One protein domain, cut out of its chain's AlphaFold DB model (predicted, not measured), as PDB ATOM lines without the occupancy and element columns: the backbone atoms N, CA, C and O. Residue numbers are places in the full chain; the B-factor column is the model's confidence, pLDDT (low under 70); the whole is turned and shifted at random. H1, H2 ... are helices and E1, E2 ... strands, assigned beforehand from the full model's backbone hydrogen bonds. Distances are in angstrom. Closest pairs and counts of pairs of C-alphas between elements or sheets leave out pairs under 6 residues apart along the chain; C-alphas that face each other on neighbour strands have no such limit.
ATOM      1  N   THR A 542     171.576 146.507 233.600       89.12
ATOM      2  CA  THR A 542     171.824 146.402 235.044       89.12
ATOM      3  C   THR A 542     172.676 145.173 235.334       89.12
ATOM      4  O   THR A 542     172.310 144.069 234.936       89.12
ATOM      5  N   VAL A 543     173.775 145.355 236.065       89.00
ATOM      6  CA  VAL A 543     174.572 144.269 236.655       89.00
ATOM      7  C   VAL A 543     174.532 144.398 238.171       89.00
ATOM      8  O   VAL A 543     174.640 145.495 238.719       89.00
ATOM      9  N   GLU A 544     174.376 143.270 238.850       87.50
ATOM     10  CA  GLU A 544     174.300 143.176 240.306       87.50
ATOM     11  C   GLU A 544     175.503 142.394 240.834       87.50
ATOM     12  O   GLU A 544     175.917 141.407 240.220       87.50
ATOM     13  N   GLY A 545     176.049 142.807 241.977       82.81
ATOM     14  CA  GLY A 545     177.014 142.003 242.716       82.81
ATOM     15  C   GLY A 545     176.353 140.715 243.203       82.81
ATOM     16  O   GLY A 545     175.285 140.741 243.814       82.81
ATOM     17  N   ARG A 546     176.968 139.571 242.898       80.06
ATOM     18  CA  ARG A 546     176.493 138.241 243.292       80.06
ATOM     19  C   ARG A 546     177.688 137.410 243.729       80.06
ATOM     20  O   ARG A 546     178.697 137.393 243.030       80.06
ATOM     21  N   ALA A 547     177.574 136.750 244.879       76.94
ATOM     22  CA  ALA A 547     178.589 135.814 245.348       76.94
ATOM     23  C   ALA A 547     178.643 134.596 244.414       76.94
ATOM     24  O   ALA A 547     177.597 134.158 243.928       76.94
ATOM     25  N   ALA A 548     179.832 134.029 244.197       70.81
ATOM     26  CA  ALA A 548     179.989 132.806 243.409       70.81
ATOM     27  C   ALA A 548     179.152 131.632 243.962       70.81
ATOM     28  O   ALA A 548     178.577 130.868 243.189       70.81
ATOM     29  N   ASP A 549     179.025 131.540 245.292       75.69
ATOM     30  CA  ASP A 549     178.102 130.633 245.977       75.69
ATOM     31  C   ASP A 549     176.937 131.429 246.598       75.69
ATOM     32  O   ASP A 549     177.183 132.245 247.492       75.69
ATOM     33  N   PRO A 550     175.661 131.163 246.252       73.69
ATOM     34  CA  PRO A 550     174.512 131.933 246.753       73.69
ATOM     35  C   PRO A 550     174.210 131.748 248.256       73.69
ATOM     36  O   PRO A 550     173.270 132.347 248.768       73.69
ATOM     37  N   GLY A 551     174.988 130.921 248.965       72.94
ATOM     38  CA  GLY A 551     174.936 130.750 250.423       72.94
ATOM     39  C   GLY A 551     176.086 131.417 251.191       72.94
ATOM     40  O   GLY A 551     176.176 131.235 252.404       72.94
ATOM     41  N   LYS A 552     176.989 132.146 250.519       80.50
ATOM     42  CA  LYS A 552     178.118 132.859 251.146       80.50
ATOM     43  C   LYS A 552     177.903 134.380 251.114       80.50
ATOM     44  O   LYS A 552     177.249 134.878 250.199       80.50
ATOM     45  N   PRO A 553     178.459 135.138 252.080       82.94
ATOM     46  CA  PRO A 553     178.472 136.595 252.001       82.94
ATOM     47  C   PRO A 553     179.296 137.056 250.791       82.94
ATOM     48  O   PRO A 553     180.353 136.495 250.501       82.94
ATOM     49  N   LEU A 554     178.812 138.097 250.115       83.50
ATOM     50  CA  LEU A 554     179.448 138.697 248.943       83.50
ATOM     51  C   LEU A 554     180.853 139.217 249.282       83.50
ATOM     52  O   LEU A 554     181.008 140.078 250.150       83.50
ATOM     53  N   THR A 555     181.884 138.716 248.600       84.69
ATOM     54  CA  THR A 555     183.271 139.131 248.851       84.69
ATOM     55  C   THR A 555     183.705 140.286 247.935       84.69
ATOM     56  O   THR A 555     183.152 140.476 246.847       84.69
ATOM     57  N   PRO A 556     184.763 141.040 248.299       82.44
ATOM     58  CA  PRO A 556     185.376 142.011 247.393       82.44
ATOM     59  C   PRO A 556     185.886 141.392 246.081       82.44
ATOM     60  O   PRO A 556     185.926 142.079 245.063       82.44
ATOM     61  N   ALA A 557     186.251 140.103 246.077       81.94
ATOM     62  CA  ALA A 557     186.680 139.400 244.870       81.94
ATOM     63  C   ALA A 557     185.499 139.108 243.927       81.94
ATOM     64  O   ALA A 557     185.628 139.336 242.725       81.94
ATOM     65  N   ASP A 558     184.340 138.701 244.463       85.06
ATOM     66  CA  ASP A 558     183.097 138.554 243.687       85.06
ATOM     67  C   ASP A 558     182.685 139.892 243.053       85.06
ATOM     68  O   ASP A 558     182.346 139.956 241.873       85.06
ATOM     69  N   LEU A 559     182.777 140.987 243.819       88.06
ATOM     70  CA  LEU A 559     182.484 142.341 243.340       88.06
ATOM     71  C   LEU A 559     183.420 142.786 242.210       88.06
ATOM     72  O   LEU A 559     182.948 143.331 241.213       88.06
ATOM     73  N   LEU A 560     184.729 142.545 242.339       87.12
ATOM     74  CA  LEU A 560     185.700 142.862 241.288       87.12
ATOM     75  C   LEU A 560     185.500 141.983 240.045       87.12
ATOM     76  O   LEU A 560     185.588 142.497 238.932       87.12
ATOM     77  N   GLN A 561     185.160 140.700 240.210       86.62
ATOM     78  CA  GLN A 561     184.801 139.806 239.106       86.62
ATOM     79  C   GLN A 561     183.526 140.274 238.387       86.62
ATOM     80  O   GLN A 561     183.523 140.364 237.161       86.62
ATOM     81  N   ALA A 562     182.461 140.618 239.116       88.62
ATOM     82  CA  ALA A 562     181.208 141.110 238.537       88.62
ATOM     83  C   ALA A 562     181.383 142.470 237.836       88.62
ATOM     84  O   ALA A 562     180.797 142.716 236.780       88.62
ATOM     85  N   TYR A 563     182.226 143.346 238.388       89.88
ATOM     86  CA  TYR A 563     182.571 144.627 237.775       89.88
ATOM     87  C   TYR A 563     183.442 144.460 236.515       89.88
ATOM     88  O   TYR A 563     183.219 145.147 235.521       89.88
ATOM     89  N   TRP A 564     184.386 143.514 236.513       88.12
ATOM     90  CA  TRP A 564     185.219 143.186 235.349       88.12
ATOM     91  C   TRP A 564     184.433 142.499 234.223       88.12
ATOM     92  O   TRP A 564     184.621 142.819 233.053       88.12
ATOM     93  N   ALA A 565     183.515 141.592 234.573       86.12
ATOM     94  CA  ALA A 565     182.623 140.901 233.638       86.12
ATOM     95  C   ALA A 565     181.402 141.742 233.206       86.12
ATOM     96  O   ALA A 565     180.547 141.261 232.461       86.12
ATOM     97  N   SER A 566     181.285 142.991 233.671       88.31
ATOM     98  CA  SER A 566     180.186 143.876 233.286       88.31
ATOM     99  C   SER A 566     180.278 144.244 231.796       88.31
ATOM    100  O   SER A 566     181.308 144.766 231.362       88.31
ATOM    101  N   PRO A 567     179.223 144.019 230.989       85.56
ATOM    102  CA  PRO A 567     179.258 144.308 229.564       85.56
ATOM    103  C   PRO A 567     179.322 145.817 229.318       85.56
ATOM    104  O   PRO A 567     178.593 146.600 229.932       85.56
ATOM    105  N   VAL A 568     180.160 146.226 228.365       82.88
ATOM    106  CA  VAL A 568     180.191 147.614 227.895       82.88
ATOM    107  C   VAL A 568     178.870 147.907 227.169       82.88
ATOM    108  O   VAL A 568     178.572 147.214 226.194       82.88
ATOM    109  N   PRO A 569     178.077 148.909 227.597       85.88
ATOM    110  CA  PRO A 569     176.802 149.235 226.958       85.88
ATOM    111  C   PRO A 569     176.967 149.659 225.492       85.88
ATOM    112  O   PRO A 569     178.051 150.055 225.057       85.88
ATOM    113  N   ALA A 570     175.887 149.598 224.717       80.50
ATOM    114  CA  ALA A 570     175.833 150.110 223.350       80.50
ATOM    115  C   ALA A 570     175.897 151.653 223.299       80.50
ATOM    116  O   ALA A 570     175.741 152.343 224.307       80.50
ATOM    117  N   LEU A 571     176.122 152.218 222.109       78.69
ATOM    118  CA  LEU A 571     176.176 153.673 221.908       78.69
ATOM    119  C   LEU A 571     174.854 154.350 222.314       78.69
ATOM    120  O   LEU A 571     173.785 153.996 221.814       78.69
ATOM    121  N   GLY A 572     174.936 155.336 223.209       79.56
ATOM    122  CA  GLY A 572     173.792 156.038 223.802       79.56
ATOM    123  C   GLY A 572     173.086 155.305 224.954       79.56
ATOM    124  O   GLY A 572     172.227 155.915 225.597       79.56
ATOM    125  N   GLN A 573     173.425 154.037 225.223       85.62
ATOM    126  CA  GLN A 573     172.786 153.198 226.243       85.62
ATOM    127  C   GLN A 573     173.349 153.476 227.648       85.62
ATOM    128  O   GLN A 573     174.534 153.775 227.831       85.62
ATOM    129  N   CYS A 574     172.484 153.341 228.655       90.00
ATOM    130  CA  CYS A 574     172.850 153.440 230.064       90.00
ATOM    131  C   CYS A 574     173.207 152.068 230.658       90.00
ATOM    132  O   CYS A 574     172.602 151.047 230.328       90.00
ATOM    133  N   PHE A 575     174.161 152.078 231.580       91.88
ATOM    134  CA  PHE A 575     174.625 150.956 232.383       91.88
ATOM    135  C   PHE A 575     174.532 151.318 233.868       91.88
ATOM    136  O   PHE A 575     174.901 152.428 234.262       91.88
ATOM    137  N   GLU A 576     174.075 150.376 234.690       93.38
ATOM    138  CA  GLU A 576     174.034 150.481 236.146       93.38
ATOM    139  C   GLU A 576     174.693 149.266 236.804       93.38
ATOM    140  O   GLU A 576     174.239 148.136 236.630       93.38
ATOM    141  N   PHE A 577     175.722 149.504 237.619       92.88
ATOM    142  CA  PHE A 577     176.313 148.493 238.495       92.88
ATOM    143  C   PHE A 577     175.806 148.687 239.925       92.88
ATOM    144  O   PHE A 577     176.004 149.745 240.526       92.88
ATOM    145  N   LYS A 578     175.157 147.661 240.474       90.69
ATOM    146  CA  LYS A 578     174.618 147.623 241.838       90.69
ATOM    147  C   LYS A 578     175.456 146.635 242.659       90.69
ATOM    148  O   LYS A 578     175.163 145.444 242.610       90.69
ATOM    149  N   PRO A 579     176.516 147.076 243.364       85.62
ATOM    150  CA  PRO A 579     177.393 146.156 244.091       85.62
ATOM    151  C   PRO A 579     176.639 145.392 245.186       85.62
ATOM    152  O   PRO A 579     176.812 144.190 245.315       85.62
ATOM    153  N   ASP A 580     175.768 146.074 245.924       82.75
ATOM    154  CA  ASP A 580     174.874 145.502 246.931       82.75
ATOM    155  C   ASP A 580     173.591 146.361 246.976       82.75
ATOM    156  O   ASP A 580     173.689 147.568 246.718       82.75
ATOM    157  N   PRO A 581     172.396 145.810 247.276       78.44
ATOM    158  CA  PRO A 581     171.153 146.582 247.358       78.44
ATOM    159  C   PRO A 581     171.163 147.756 248.355       78.44
ATOM    160  O   PRO A 581     170.402 148.704 248.165       78.44
ATOM    161  N   ALA A 582     172.001 147.715 249.395       81.69
ATOM    162  CA  ALA A 582     172.163 148.788 250.379       81.69
ATOM    163  C   ALA A 582     173.235 149.830 249.993       81.69
ATOM    164  O   ALA A 582     173.386 150.842 250.682       81.69
ATOM    165  N   LEU A 583     173.989 149.610 248.909       82.56
ATOM    166  CA  LEU A 583     175.056 150.502 248.449       82.56
ATOM    167  C   LEU A 583     174.618 151.390 247.276       82.56
ATOM    168  O   LEU A 583     173.717 151.073 246.501       82.56
ATOM    169  N   GLN A 584     175.307 152.523 247.112       85.00
ATOM    170  CA  GLN A 584     175.069 153.424 245.986       85.00
ATOM    171  C   GLN A 584     175.409 152.733 244.655       85.00
ATOM    172  O   GLN A 584     176.542 152.301 244.435       85.00
ATOM    173  N   LYS A 585     174.434 152.687 243.741       90.38
ATOM    174  CA  LYS A 585     174.641 152.215 242.367       90.38
ATOM    175  C   LYS A 585     175.581 153.139 241.586       90.38
ATOM    176  O   LYS A 585     175.504 154.363 241.709       90.38
ATOM    177  N   LEU A 586     176.426 152.557 240.741       91.69
ATOM    178  CA  LEU A 586     177.235 153.288 239.767       91.69
ATOM    179  C   LEU A 586     176.455 153.378 238.455       91.69
ATOM    180  O   LEU A 586     176.050 152.345 237.933       91.69
ATOM    181  N   SER A 587     176.289 154.577 237.901       91.25
ATOM    182  CA  SER A 587     175.618 154.789 236.613       91.25
ATOM    183  C   SER A 587     176.600 155.350 235.582       91.25
ATOM    184  O   SER A 587     177.314 156.310 235.860       91.25
ATOM    185  N   TYR A 588     176.617 154.771 234.381       90.38
ATOM    186  CA  TYR A 588     177.364 155.263 233.219       90.38
ATOM    187  C   TYR A 588     176.439 155.320 232.007       90.38
ATOM    188  O   TYR A 588     175.692 154.378 231.754       90.38
ATOM    189  N   ARG A 589     176.512 156.394 231.222       87.62
ATOM    190  CA  ARG A 589     175.895 156.457 229.895       87.62
ATOM    191  C   ARG A 589     177.015 156.502 228.870       87.62
ATOM    192  O   ARG A 589     177.763 157.474 228.838       87.62
ATOM    193  N   ARG A 590     177.126 155.471 228.029       85.56
ATOM    194  CA  ARG A 590     178.045 155.520 226.887       85.56
ATOM    195  C   ARG A 590     177.494 156.516 225.880       85.56
ATOM    196  O   ARG A 590     176.294 156.513 225.605       85.56
ATOM    197  N   SER A 591     178.354 157.384 225.365       76.06
ATOM    198  CA  SER A 591     177.880 158.566 224.654       76.06
ATOM    199  C   SER A 591     177.127 158.258 223.359       76.06
ATOM    200  O   SER A 591     177.352 157.251 222.684       76.06
TER     201      SER A 591
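This is residues 542 to 591 of the 852 residues of the protein "UDENN domain-containing protein" of Auxenochlorella protothecoides (UniProt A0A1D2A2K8). A small three-stranded sheet, with E2 in the middle between E1 and E3, has one short helix, H1, set near its E1 and E2 side and only grazing it, and a long link of 11 residues joins E1 to H1, while the links from H1 to E2 and from E2 to E3 are short. The printed part has 50 residues with one named helix and three named strands, in the order E1, H1, E2, E3. The sheet's order is E1, E2, E3, and it is mixed. The class is mixed, helices and strands, with under half of the residues in named elements. The whole is elongated, spanning 37 by 20 by 14 A, and only just compact, close to loose, with a radius of gyration of the C-alphas of 11.7 A.

E1 is residues 542 to 544, 6.7 A long, beginning at C-alpha 542 at (171.824, 146.402, 235.044). H1 is residues 556 to 564, 12.1 A long, beginning at C-alpha 556 at (185.376, 142.011, 247.393). E2 is residues 574 to 578, 13.3 A long. E3 is residues 586 to 589, 10.5 A long, ending at C-alpha 589 at (175.895, 156.457, 229.895).

E1 and E2 are parallel neighbours at 14 degrees, with N 543 and O 576 within hydrogen-bond range at 2.9 A. E1, H1 and E2 form a strand-helix-strand unit, two parallel neighbour strands with a helix between them along the chain, and its crossover is right-handed. H1 is on the sheet but only grazes it, with its residues 559 to 563; the closest C-alphas of H1 and E2, those of Tyr 563 and Phe 577, are 7.4 A apart. In H1 every O i to N i+4 pair is within hydrogen-bond range. E2 and E3 are a hairpin, antiparallel at 170 degrees, with N 575 and O 588 within hydrogen-bond range at 2.8 A. The edge strands E1 and E3 are apart.

The two C-alphas farthest apart, those of Gly 551 and Ser 591, are 38.0 A from each other. The printed part has no cut. The link from E1 to H1 is long, with 11 residues. The mean pLDDT of the printed part is 84.6, and no printed residue is under 70.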